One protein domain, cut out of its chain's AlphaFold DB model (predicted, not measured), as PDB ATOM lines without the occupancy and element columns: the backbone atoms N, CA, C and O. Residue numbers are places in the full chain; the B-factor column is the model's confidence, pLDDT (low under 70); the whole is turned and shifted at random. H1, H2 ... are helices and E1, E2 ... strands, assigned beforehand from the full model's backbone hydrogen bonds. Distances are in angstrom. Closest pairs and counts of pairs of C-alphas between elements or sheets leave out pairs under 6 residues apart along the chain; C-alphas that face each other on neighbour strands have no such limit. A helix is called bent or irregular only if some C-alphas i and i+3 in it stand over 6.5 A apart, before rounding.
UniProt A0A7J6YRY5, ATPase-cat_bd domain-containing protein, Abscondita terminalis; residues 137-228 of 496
ATOM      1  N   SER A 137     149.125  98.633 159.303       77.06
ATOM      2  CA  SER A 137     148.973  98.829 157.864       77.06
ATOM      3  C   SER A 137     147.616  99.459 157.562       77.06
ATOM      4  O   SER A 137     146.613  99.124 158.200       77.06
ATOM      5  N   ASP A 138     147.594 100.337 156.565       79.94
ATOM      6  CA  ASP A 138     146.409 101.066 156.123       79.94
ATOM      7  C   ASP A 138     146.220 100.894 154.615       79.94
ATOM      8  O   ASP A 138     147.083 101.268 153.818       79.94
ATOM      9  N   ALA A 139     145.094 100.292 154.232       80.56
ATOM     10  CA  ALA A 139     144.736 100.005 152.846       80.56
ATOM     11  C   ALA A 139     143.544 100.850 152.364       80.56
ATOM     12  O   ALA A 139     142.829 100.433 151.452       80.56
ATOM     13  N   TRP A 140     143.299 102.006 152.998       76.44
ATOM     14  CA  TRP A 140     142.130 102.885 152.826       76.44
ATOM     15  C   TRP A 140     140.804 102.300 153.295       76.44
ATOM     16  O   TRP A 140     140.111 102.927 154.084       76.44
ATOM     17  N   THR A 141     140.483 101.104 152.807       83.00
ATOM     18  CA  THR A 141     139.254 100.329 153.043       83.00
ATOM     19  C   THR A 141     139.365  99.418 154.265       83.00
ATOM     20  O   THR A 141     138.409  98.765 154.676       83.00
ATOM     21  N   GLY A 142     140.543  99.365 154.886       81.38
ATOM     22  CA  GLY A 142     140.742  98.615 156.107       81.38
ATOM     23  C   GLY A 142     142.071  98.914 156.778       81.38
ATOM     24  O   GLY A 142     143.037  99.347 156.150       81.38
ATOM     25  N   LEU A 143     142.091  98.653 158.078       85.69
ATOM     26  CA  LEU A 143     143.251  98.762 158.945       85.69
ATOM     27  C   LEU A 143     143.635  97.368 159.431       85.69
ATOM     28  O   LEU A 143     142.768  96.578 159.803       85.69
ATOM     29  N   ALA A 144     144.927  97.071 159.476       84.44
ATOM     30  CA  ALA A 144     145.442  95.820 160.019       84.44
ATOM     31  C   ALA A 144     146.602  96.102 160.970       84.44
ATOM     32  O   ALA A 144     147.462  96.922 160.676       84.44
ATOM     33  N   GLN A 145     146.643  95.421 162.108       84.56
ATOM     34  CA  GLN A 145     147.715  95.537 163.088       84.56
ATOM     35  C   GLN A 145     148.434  94.200 163.244       84.56
ATOM     36  O   GLN A 145     147.812  93.171 163.529       84.56
ATOM     37  N   ASN A 146     149.757  94.252 163.118       87.44
ATOM     38  CA  ASN A 146     150.625  93.114 163.364       87.44
ATOM     39  C   ASN A 146     150.793  92.836 164.867       87.44
ATOM     40  O   ASN A 146     150.472  93.670 165.722       87.44
ATOM     41  N   VAL A 147     151.322  91.657 165.201       86.38
ATOM     42  CA  VAL A 147     151.791  91.336 166.557       86.38
ATOM     43  C   VAL A 147     152.789  92.392 167.032       86.38
ATOM     44  O   VAL A 147     153.602  92.908 166.268       86.38
ATOM     45  N   LYS A 148     152.695  92.747 168.315       81.88
ATOM     46  CA  LYS A 148     153.476  93.846 168.901       81.88
ATOM     47  C   LYS A 148     154.902  93.438 169.281       81.88
ATOM     48  O   LYS A 148     155.734  94.316 169.487       81.88
ATOM     49  N   THR A 149     155.160  92.141 169.432       83.06
ATOM     50  CA  THR A 149     156.451  91.579 169.848       83.06
ATOM     51  C   THR A 149     157.239  91.103 168.634       83.06
ATOM     52  O   THR A 149     156.694  90.497 167.709       83.06
ATOM     53  N   VAL A 150     158.540  91.381 168.640       84.19
ATOM     54  CA  VAL A 150     159.439  91.074 167.520       84.19
ATOM     55  C   VAL A 150     159.633  89.562 167.392       84.19
ATOM     56  O   VAL A 150     159.637  89.014 166.292       84.19
ATOM     57  N   GLU A 151     159.709  88.860 168.519       85.25
ATOM     58  CA  GLU A 151     159.906  87.413 168.588       85.25
ATOM     59  C   GLU A 151     158.725  86.663 167.969       85.25
ATOM     60  O   GLU A 151     158.901  85.749 167.161       85.25
ATOM     61  N   GLU A 152     157.504  87.076 168.312       83.75
ATOM     62  CA  GLU A 152     156.291  86.469 167.776       83.75
ATOM     63  C   GLU A 152     156.101  86.804 166.298       83.75
ATOM     64  O   GLU A 152     155.692  85.937 165.523       83.75
ATOM     65  N   TYR A 153     156.458  88.027 165.898       85.94
ATOM     66  CA  TYR A 153     156.462  88.439 164.499       85.94
ATOM     67  C   TYR A 153     157.349  87.513 163.661       85.94
ATOM     68  O   TYR A 153     156.883  86.918 162.689       85.94
ATOM     69  N   HIS A 154     158.609  87.326 164.069       88.06
ATOM     70  CA  HIS A 154     159.545  86.455 163.359       88.06
ATOM     71  C   HIS A 154     159.099  84.996 163.351       88.06
ATOM     72  O   HIS A 154     159.226  84.336 162.319       88.06
ATOM     73  N   ARG A 155     158.536  84.498 164.458       91.25
ATOM     74  CA  ARG A 155     157.991  83.138 164.524       91.25
ATOM     75  C   ARG A 155     156.875  82.934 163.497       91.25
ATOM     76  O   ARG A 155     156.919  81.966 162.746       91.25
ATOM     77  N   LEU A 156     155.898  83.841 163.436       88.38
ATOM     78  CA  LEU A 156     154.769  83.730 162.505       88.38
ATOM     79  C   LEU A 156     155.230  83.781 161.046       88.38
ATOM     80  O   LEU A 156     154.795  82.956 160.245       88.38
ATOM     81  N   ILE A 157     156.174  84.669 160.726       90.56
ATOM     82  CA  ILE A 157     156.779  84.741 159.391       90.56
ATOM     83  C   ILE A 157     157.538  83.451 159.048       90.56
ATOM     84  O   ILE A 157     157.380  82.933 157.943       90.56
ATOM     85  N   ALA A 158     158.317  82.897 159.982       90.62
ATOM     86  CA  ALA A 158     159.038  81.638 159.782       90.62
ATOM     87  C   ALA A 158     158.093  80.437 159.582       90.62
ATOM     88  O   ALA A 158     158.424  79.506 158.854       90.62
ATOM     89  N   GLU A 159     156.901  80.477 160.178       94.56
ATOM     90  CA  GLU A 159     155.829  79.497 159.968       94.56
ATOM     91  C   GLU A 159     155.011  79.739 158.682       94.56
ATOM     92  O   GLU A 159     154.068  78.995 158.407       94.56
ATOM     93  N   GLY A 160     155.327  80.778 157.899       90.62
ATOM     94  CA  GLY A 160     154.581  81.154 156.695       90.62
ATOM     95  C   GLY A 160     153.191  81.740 156.975       90.62
ATOM     96  O   GLY A 160     152.339  81.752 156.087       90.62
ATOM     97  N   LYS A 161     152.938  82.213 158.201       90.50
ATOM     98  CA  LYS A 161     151.672  82.827 158.621       90.50
ATOM     99  C   LYS A 161     151.781  84.349 158.615       90.50
ATOM    100  O   LYS A 161     152.804  84.918 158.989       90.50
ATOM    101  N   LEU A 162     150.690  85.019 158.246       87.12
ATOM    102  CA  LEU A 162     150.618  86.474 158.343       87.12
ATOM    103  C   LEU A 162     150.606  86.900 159.820       87.12
ATOM    104  O   LEU A 162     149.780  86.398 160.583       87.12
ATOM    105  N   PRO A 163     151.465  87.846 160.232       87.06
ATOM    106  CA  PRO A 163     151.607  88.247 161.627       87.06
ATOM    107  C   PRO A 163     150.509  89.220 162.090       87.06
ATOM    108  O   PRO A 163     150.754  90.034 162.975       87.06
ATOM    109  N   VAL A 164     149.312  89.162 161.498       86.94
ATOM    110  CA  VAL A 164     148.189  90.070 161.780       86.94
ATOM    111  C   VAL A 164     147.405  89.562 162.987       86.94
ATOM    112  O   VAL A 164     146.916  88.437 162.986       86.94
ATOM    113  N   VAL A 165     147.251  90.405 164.010       87.00
ATOM    114  CA  VAL A 165     146.490  90.076 165.231       87.00
ATOM    115  C   VAL A 165     145.051  90.539 165.132       87.00
ATOM    116  O   VAL A 165     144.134  89.843 165.560       87.00
ATOM    117  N   LYS A 166     144.849  91.752 164.623       86.44
ATOM    118  CA  LYS A 166     143.529  92.366 164.529       86.44
ATOM    119  C   LYS A 166     143.482  93.339 163.371       86.44
ATOM    120  O   LYS A 166     144.495  93.927 163.007       86.44
ATOM    121  N   GLY A 167     142.293  93.535 162.834       87.00
ATOM    122  CA  GLY A 167     142.040  94.516 161.797       87.00
ATOM    123  C   GLY A 167     140.591  94.966 161.823       87.00
ATOM    124  O   GLY A 167     139.763  94.393 162.531       87.00
ATOM    125  N   HIS A 168     140.308  96.008 161.060       87.44
ATOM    126  CA  HIS A 168     138.979  96.558 160.895       87.44
ATOM    127  C   HIS A 168     138.775  96.884 159.420       87.44
ATOM    128  O   HIS A 168     139.528  97.680 158.862       87.44
ATOM    129  N   LEU A 169     137.797  96.232 158.795       89.69
ATOM    130  CA  LEU A 169     137.336  96.590 157.459       89.69
ATOM    131  C   LEU A 169     136.339  97.732 157.610       89.69
ATOM    132  O   LEU A 169     135.390  97.613 158.384       89.69
ATOM    133  N   LEU A 170     136.597  98.819 156.900       86.00
ATOM    134  CA  LEU A 170     135.787 100.024 156.950       86.00
ATOM    135  C   LEU A 170     134.505  99.784 156.152       86.00
ATOM    136  O   LEU A 170     134.519  99.179 155.079       86.00
ATOM    137  N   THR A 171     133.377 100.225 156.698       87.06
ATOM    138  CA  THR A 171     132.118 100.265 155.957       87.06
ATOM    139  C   THR A 171     132.116 101.451 154.990       87.06
ATOM    140  O   THR A 171     132.911 102.381 155.123       87.06
ATOM    141  N   GLY A 172     131.178 101.470 154.038       82.75
ATOM    142  CA  GLY A 172     131.033 102.620 153.136       82.75
ATOM    143  C   GLY A 172     130.764 103.939 153.876       82.75
ATOM    144  O   GLY A 172     131.184 104.993 153.413       82.75
ATOM    145  N   GLU A 173     130.116 103.894 155.046       81.88
ATOM    146  CA  GLU A 173     129.950 105.068 155.912       81.88
ATOM    147  C   GLU A 173     131.282 105.490 156.550       81.88
ATOM    148  O   GLU A 173     131.610 106.677 156.550       81.88
ATOM    149  N   ASP A 174     132.086 104.533 157.024       83.50
ATOM    150  CA  ASP A 174     133.387 104.817 157.638       83.50
ATOM    151  C   ASP A 174     134.369 105.444 156.644       83.50
ATOM    152  O   ASP A 174     135.120 106.347 157.010       83.50
ATOM    153  N   GLU A 175     134.353 105.019 155.378       81.12
ATOM    154  CA  GLU A 175     135.168 105.633 154.321       81.12
ATOM    155  C   GLU A 175     134.798 107.107 154.095       81.12
ATOM    156  O   GLU A 175     135.676 107.966 153.947       81.12
ATOM    157  N   ILE A 176     133.498 107.416 154.118       81.12
ATOM    158  CA  ILE A 176     132.994 108.784 153.971       81.12
ATOM    159  C   ILE A 176     133.404 109.636 155.179       81.12
ATOM    160  O   ILE A 176     133.963 110.721 155.001       81.12
ATOM    161  N   LEU A 177     133.181 109.135 156.399       81.88
ATOM    162  CA  LEU A 177     133.542 109.827 157.640       81.88
ATOM    163  C   LEU A 177     135.051 110.049 157.753       81.88
ATOM    164  O   LEU A 177     135.492 111.140 158.108       81.88
ATOM    165  N   ARG A 178     135.851 109.042 157.397       81.06
ATOM    166  CA  ARG A 178     137.312 109.133 157.356       81.06
ATOM    167  C   ARG A 178     137.770 110.282 156.467       81.06
ATOM    168  O   ARG A 178     138.623 111.065 156.875       81.06
ATOM    169  N   ARG A 179     137.204 110.404 155.264       77.75
ATOM    170  CA  ARG A 179     137.539 111.491 154.337       77.75
ATOM    171  C   ARG A 179     137.181 112.861 154.913       77.75
ATOM    172  O   ARG A 179     137.973 113.784 154.776       77.75
ATOM    173  N   TYR A 180     136.040 112.986 155.587       79.25
ATOM    174  CA  TYR A 180     135.651 114.230 156.260       79.25
ATOM    175  C   TYR A 180     136.602 114.610 157.391       79.25
ATOM    176  O   TYR A 180     137.054 115.749 157.439       79.25
ATOM    177  N   ILE A 181     136.978 113.651 158.245       79.25
ATOM    178  CA  ILE A 181     137.965 113.872 159.312       79.25
ATOM    179  C   ILE A 181     139.302 114.322 158.715       79.25
ATOM    180  O   ILE A 181     139.886 115.289 159.191       79.25
ATOM    181  N   LEU A 182     139.767 113.670 157.645       70.31
ATOM    182  CA  LEU A 182     141.014 114.041 156.972       70.31
ATOM    183  C   LEU A 182     140.951 115.442 156.356       70.31
ATOM    184  O   LEU A 182     141.876 116.225 156.538       70.31
ATOM    185  N   HIS A 183     139.868 115.779 155.652       71.75
ATOM    186  CA  HIS A 183     139.695 117.117 155.081       71.75
ATOM    187  C   HIS A 183     139.697 118.181 156.180       71.75
ATOM    188  O   HIS A 183     140.430 119.160 156.089       71.75
ATOM    189  N   MET A 184     138.978 117.927 157.270       74.06
ATOM    190  CA  MET A 184     138.915 118.829 158.405       74.06
ATOM    191  C   MET A 184     140.282 119.002 159.095       74.06
ATOM    192  O   MET A 184     140.684 120.125 159.378       74.06
ATOM    193  N   MET A 185     141.031 117.918 159.323       66.62
ATOM    194  CA  MET A 185     142.350 117.976 159.971       66.62
ATOM    195  C   MET A 185     143.442 118.597 159.094       66.62
ATOM    196  O   MET A 185     144.352 119.219 159.630       66.62
ATOM    197  N   CYS A 186     143.384 118.406 157.773       62.31
ATOM    198  CA  CYS A 186     144.440 118.850 156.860       62.31
ATOM    199  C   CYS A 186     144.151 120.194 156.186       62.31
ATOM    200  O   CYS A 186     145.083 120.864 155.759       62.31
ATOM    201  N   ARG A 187     142.877 120.565 156.017       67.94
ATOM    202  CA  ARG A 187     142.466 121.777 155.285       67.94
ATOM    203  C   ARG A 187     141.716 122.772 156.158       67.94
ATOM    204  O   ARG A 187     141.516 123.903 155.736       67.94
ATOM    205  N   GLY A 188     141.254 122.345 157.334       69.62
ATOM    206  CA  GLY A 188     140.345 123.137 158.158       69.62
ATOM    207  C   GLY A 188     138.948 123.293 157.549       69.62
ATOM    208  O   GLY A 188     138.149 124.059 158.071       69.62
ATOM    209  N   GLU A 189     138.628 122.587 156.461       74.62
ATOM    210  CA  GLU A 189     137.329 122.663 155.788       74.62
ATOM    211  C   GLU A 189     136.894 121.303 155.230       74.62
ATOM    212  O   GLU A 189     137.725 120.444 154.918       74.62
ATOM    213  N   MET A 190     135.584 121.088 155.092       76.00
ATOM    214  CA  MET A 190     135.031 119.879 154.482       76.00
ATOM    215  C   MET A 190     133.651 120.100 153.849       76.00
ATOM    216  O   MET A 190     132.785 120.761 154.416       76.00
ATOM    217  N   GLU A 191     133.403 119.429 152.722       75.12
ATOM    218  CA  GLU A 191     132.111 119.437 152.028       75.12
ATOM    219  C   GLU A 191     131.399 118.083 152.162       75.12
ATOM    220  O   GLU A 191     131.993 117.024 151.919       75.12
ATOM    221  N   PHE A 192     130.111 118.105 152.520       74.38
ATOM    222  CA  PHE A 192     129.294 116.893 152.545       74.38
ATOM    223  C   PHE A 192     128.991 116.380 151.135       74.38
ATOM    224  O   PHE A 192     128.637 117.129 150.226       74.38
ATOM    225  N   GLU A 193     129.036 115.060 150.964       70.50
ATOM    226  CA  GLU A 193     128.619 114.428 149.718       70.50
ATOM    227  C   GLU A 193     127.107 114.555 149.546       70.50
ATOM    228  O   GLU A 193     126.329 114.465 150.501       70.50
ATOM    229  N   ARG A 194     126.666 114.737 148.296       62.25
ATOM    230  CA  ARG A 194     125.242 114.870 147.976       62.25
ATOM    231  C   ARG A 194     124.466 113.646 148.456       62.25
ATOM    232  O   ARG A 194     124.680 112.536 147.981       62.25
ATOM    233  N   GLY A 195     123.515 113.879 149.356       58.94
ATOM    234  CA  GLY A 195     122.658 112.833 149.912       58.94
ATOM    235  C   GLY A 195     123.226 112.135 151.147       58.94
ATOM    236  O   GLY A 195     122.497 111.350 151.755       58.94
ATOM    237  N   PHE A 196     124.457 112.451 151.571       66.75
ATOM    238  CA  PHE A 196     124.967 112.000 152.859       66.75
ATOM    239  C   PHE A 196     124.157 112.654 153.980       66.75
ATOM    240  O   PHE A 196     124.032 113.878 154.064       66.75
ATOM    241  N   ARG A 197     123.560 111.828 154.838       63.53
ATOM    242  CA  ARG A 197     122.814 112.298 156.002       63.53
ATOM    243  C   ARG A 197     123.667 112.061 157.229       63.53
ATOM    244  O   ARG A 197     123.897 110.917 157.598       63.53
ATOM    245  N   LEU A 198     124.081 113.146 157.876       66.88
ATOM    246  CA  LEU A 198     124.696 113.055 159.192       66.88
ATOM    247  C   LEU A 198     123.767 112.289 160.135       66.88
ATOM    248  O   LEU A 198     122.586 112.633 160.271       66.88
ATOM    249  N   ASN A 199     124.332 111.286 160.799       71.88
ATOM    250  CA  ASN A 199     123.697 110.623 161.925       71.88
ATOM    251  C   ASN A 199     123.318 111.672 162.984       71.88
ATOM    252  O   ASN A 199     124.068 112.627 163.212       71.88
ATOM    253  N   THR A 200     122.170 111.494 163.636       72.50
ATOM    254  CA  THR A 200     121.662 112.373 164.697       72.50
ATOM    255  C   THR A 200     122.728 112.657 165.758       72.50
ATOM    256  O   THR A 200     122.958 113.817 166.078       72.50
ATOM    257  N   LYS A 201     123.505 111.640 166.159       73.94
ATOM    258  CA  LYS A 201     124.608 111.789 167.129       73.94
ATOM    259  C   LYS A 201     125.732 112.714 166.660       73.94
ATOM    260  O   LYS A 201     126.370 113.377 167.469       73.94
ATOM    261  N   ILE A 202     126.032 112.722 165.360       73.00
ATOM    262  CA  ILE A 202     127.074 113.593 164.801       73.00
ATOM    263  C   ILE A 202     126.555 115.029 164.760       73.00
ATOM    264  O   ILE A 202     127.283 115.943 165.130       73.00
ATOM    265  N   LYS A 203     125.288 115.226 164.376       72.50
ATOM    266  CA  LYS A 203     124.656 116.553 164.395       72.50
ATOM    267  C   LYS A 203     124.644 117.151 165.800       72.50
ATOM    268  O   LYS A 203     125.122 118.264 165.968       72.50
ATOM    269  N   GLU A 204     124.210 116.376 166.793       74.50
ATOM    270  CA  GLU A 204     124.182 116.786 168.205       74.50
ATOM    271  C   GLU A 204     125.575 117.167 168.737       74.50
ATOM    272  O   GLU A 204     125.698 118.030 169.601       74.50
ATOM    273  N   ARG A 205     126.645 116.548 168.217       76.75
ATOM    274  CA  ARG A 205     128.033 116.870 168.592       76.75
ATOM    275  C   ARG A 205     128.597 118.102 167.890       76.75
ATOM    276  O   ARG A 205     129.437 118.778 168.473       76.75
ATOM    277  N   LEU A 206     128.176 118.369 166.655       74.75
ATOM    278  CA  LEU A 206     128.661 119.509 165.871       74.75
ATOM    279  C   LEU A 206     127.911 120.803 166.194       74.75
ATOM    280  O   LEU A 206     128.503 121.874 166.127       74.75
ATOM    281  N   GLU A 207     126.631 120.721 166.556       74.69
ATOM    282  CA  GLU A 207     125.790 121.888 166.850       74.69
ATOM    283  C   GLU A 207     126.392 122.833 167.915       74.69
ATOM    284  O   GLU A 207     126.481 124.029 167.637       74.69
ATOM    285  N   PRO A 208     126.938 122.354 169.052       69.25
ATOM    286  CA  PRO A 208     127.632 123.220 170.010       69.25
ATOM    287  C   PRO A 208     128.861 123.922 169.422       69.25
ATOM    288  O   PRO A 208     129.098 125.088 169.714       69.25
ATOM    289  N   MET A 209     129.617 123.253 168.546       72.38
ATOM    290  CA  MET A 209     130.813 123.833 167.921       72.38
ATOM    291  C   MET A 209     130.469 124.968 166.946       72.38
ATOM    292  O   MET A 209     131.250 125.908 166.805       72.38
ATOM    293  N   PHE A 210     129.304 124.903 166.291       71.75
ATOM    294  CA  PHE A 210     128.776 126.016 165.497       71.75
ATOM    295  C   PHE A 210     128.347 127.191 166.375       71.75
ATOM    296  O   PHE A 210     128.603 128.340 166.028       71.75
ATOM    297  N   LEU A 211     127.708 126.908 167.514       68.31
ATOM    298  CA  LEU A 211     127.287 127.940 168.464       68.31
ATOM    299  C   LEU A 211     128.485 128.662 169.096       68.31
ATOM    300  O   LEU A 211     128.435 129.875 169.274       68.31
ATOM    301  N   ASP A 212     129.571 127.937 169.363       67.50
ATOM    302  CA  ASP A 212     130.823 128.492 169.889       67.50
ATOM    303  C   ASP A 212     131.671 129.221 168.830       67.50
ATOM    304  O   ASP A 212     132.749 129.726 169.143       67.50
ATOM    305  N   GLY A 213     131.224 129.257 167.569       70.19
ATOM    306  CA  GLY A 213     131.960 129.880 166.465       70.19
ATOM    307  C   GLY A 213     133.243 129.146 166.065       70.19
ATOM    308  O   GLY A 213     134.029 129.676 165.289       70.19
ATOM    309  N   LEU A 214     133.465 127.923 166.562       67.88
ATOM    310  CA  LEU A 214     134.601 127.083 166.165       67.88
ATOM    311  C   LEU A 214     134.423 126.541 164.745       67.88
ATOM    312  O   LEU A 214     135.401 126.317 164.032       67.88
ATOM    313  N   LEU A 215     133.167 126.333 164.348       74.88
ATOM    314  CA  LEU A 215     132.766 125.932 163.009       74.88
ATOM    315  C   LEU A 215     131.829 126.979 162.414       74.88
ATOM    316  O   LEU A 215     130.933 127.491 163.081       74.88
ATOM    317  N   THR A 216     131.991 127.242 161.126       74.69
ATOM    318  CA  THR A 216     131.104 128.093 160.336       74.69
ATOM    319  C   THR A 216     130.636 127.344 159.096       74.69
ATOM    320  O   THR A 216     131.302 126.431 158.604       74.69
ATOM    321  N   MET A 217     129.449 127.691 158.598       72.44
ATOM    322  CA  MET A 217     128.983 127.194 157.305       72.44
ATOM    323  C   MET A 217     129.623 128.041 156.203       72.44
ATOM    324  O   MET A 217     129.616 129.268 156.291       72.44
ATOM    325  N   GLY A 218     130.164 127.398 155.169       62.38
ATOM    326  CA  GLY A 218     130.810 128.088 154.055       62.38
ATOM    327  C   GLY A 218     129.846 129.057 153.365       62.38
ATOM    328  O   GLY A 218     128.731 128.679 153.003       62.38
ATOM    329  N   ALA A 219     130.288 130.303 153.170       53.53
ATOM    330  CA  ALA A 219     129.455 131.405 152.677       53.53
ATOM    331  C   ALA A 219     128.813 131.141 151.297       53.53
ATOM    332  O   ALA A 219     127.713 131.627 151.033       53.53
ATOM    333  N   ASP A 220     129.464 130.333 150.451       51.31
ATOM    334  CA  ASP A 220     129.059 130.091 149.059       51.31
ATOM    335  C   ASP A 220     128.300 128.767 148.843       51.31
ATOM    336  O   ASP A 220     127.704 128.558 147.784       51.31
ATOM    337  N   ASN A 221     128.293 127.855 149.827       56.09
ATOM    338  CA  ASN A 221     127.613 126.565 149.711       56.09
ATOM    339  C   ASN A 221     127.188 126.036 151.100       56.09
ATOM    340  O   ASN A 221     128.051 125.633 151.884       56.09
ATOM    341  N   PRO A 222     125.880 125.942 151.413       54.06
ATOM    342  CA  PRO A 222     125.377 125.507 152.724       54.06
ATOM    343  C   PRO A 222     125.631 124.019 153.046       54.06
ATOM    344  O   PRO A 222     125.098 123.504 154.024       54.06
ATOM    345  N   GLY A 223     126.412 123.308 152.226       58.88
ATOM    346  CA  GLY A 223     126.940 121.969 152.509       58.88
ATOM    347  C   GLY A 223     128.412 121.940 152.950       58.88
ATOM    348  O   GLY A 223     128.922 120.849 153.201       58.88
ATOM    349  N   ASN A 224     129.091 123.092 153.023       63.31
ATOM    350  CA  ASN A 224     130.500 123.209 153.414       63.31
ATOM    351  C   ASN A 224     130.627 123.664 154.881       63.31
ATOM    352  O   ASN A 224     129.913 124.577 155.295       63.31
ATOM    353  N   ILE A 225     131.525 123.047 155.653       68.06
ATOM    354  CA  ILE A 225     131.864 123.423 157.036       68.06
ATOM    355  C   ILE A 225     133.328 123.864 157.080       68.06
ATOM    356  O   ILE A 225     134.192 123.132 156.603       68.06
ATOM    357  N   VAL A 226     133.604 125.012 157.703       60.72
ATOM    358  CA  VAL A 226     134.940 125.618 157.833       60.72
ATOM    359  C   VAL A 226     135.269 125.867 159.311       60.72
ATOM    360  O   VAL A 226     134.428 126.378 160.048       60.72
ATOM    361  N   MET A 227     136.479 125.517 159.757       61.03
ATOM    362  CA  MET A 227     137.002 125.826 161.096       61.03
ATOM    363  C   MET A 227     137.562 127.255 161.168       61.03
ATOM    364  O   MET A 227     138.365 127.646 160.322       61.03
ATOM    365  N   GLU A 228     137.213 128.019 162.210       56.59
ATOM    366  CA  GLU A 228     137.847 129.320 162.480       56.59
ATOM    367  C   GLU A 228     139.059 129.192 163.420       56.59
ATOM    368  O   GLU A 228     138.959 128.753 164.566       56.59
TER     369      GLU A 228
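What this domain is: This is residues 137 to 228 of the 496 residues of the protein "ATPase-cat_bd domain-containing protein" of Abscondita terminalis (UniProt A0A7J6YRY5). This is a long, thin model with two parts: an arm made of the two-stranded ribbon E1 and E2 with H1 at its far tip, and a head made of the small sheet E3, E5, E4 with H2 and H3 on the same face of it, H3 over E4 and H2 beside the strands. H2 leads from the arm to the head and lies nearest the middle. The printed part has 92 residues with three named helices and five named strands, in the order E1 H1 E2 H2 E3 H3 E4 E5, and its class is mixed, helices and strands. Both sheets are antiparallel. It is extended, with a radius of gyration of the C-alphas of 19.2 A, and a rod of 58 by 25 by 22 A.

Where its parts are: Find C-alpha 142 at (140.742, 98.615, 156.107); there E1 begins, residues 142 to 146, 13.4 A long. H1 follows, residues 150 to 158, 12.2 A, then E2, residues 164 to 169, 13.4 A. Look next for C-alpha 172 at (131.033, 102.620, 153.136), where H2, residues 172 to 187, starts its 22.4 A. E3 is residues 189 to 191, H3 residues 200 to 211 with 17.0 A, and E4 residues 215 to 217. E5, residues 224 to 227, ends at C-alpha 227 at (137.002, 125.826, 161.096).

How they stand to each other: Start at E1 and E2, antiparallel at 170 degrees, where N 143 and O 168 are 2.9 A apart, within hydrogen-bond range. Residues 137 to 138 pair antiparallel with residues 143 to 144 of E1. The closest C-alphas of E1 and H1, those of Asn 146 and Tyr 153, are 7.6 A apart. H1 is apart from H2 and not on the sheet E3, E5, E4. In that sheet N 190 and O 225 of E3 and E5 are 2.9 A apart; in the hairpin E4 and E5, N 216 and O 226 are 2.8 A apart. H2 and H3 on the same face make two layers, helices on one face of a sheet. H2 has a height of 7.5 A over the sheet and is over none of its strands, but only just, with 2 C-alphas falling on E3; the closest C-alphas of H2 and E3 are those of His 183 and Met 190, 5.5 A. H3 is over E4, at a height of 10.9 A, and stands up from the sheet at 58 degrees; Met 209 and Leu 215 have the closest C-alphas, 5.7 A. H3 is only just irregular, with C-alphas 205 and 208 6.52 A apart. E3, H3, E4 form a split strand-helix-strand unit, two strands running the same way with E5 between them, and its crossover is right-handed. In H1 and H2 every O i to N i+4 pair is within hydrogen-bond range; in H3, 6 of 8 are.

The domain as a whole: Look from Glu 159 to Ala 219 for the two C-alphas farthest apart, 58.7 A. Residues 199 to 205, of which 200 to 205 belong to H3, stand free. The printed part has no cut and no long link. The mean pLDDT of the printed part is 76.2; 24 residues are under 70, among them residues 218 to 228.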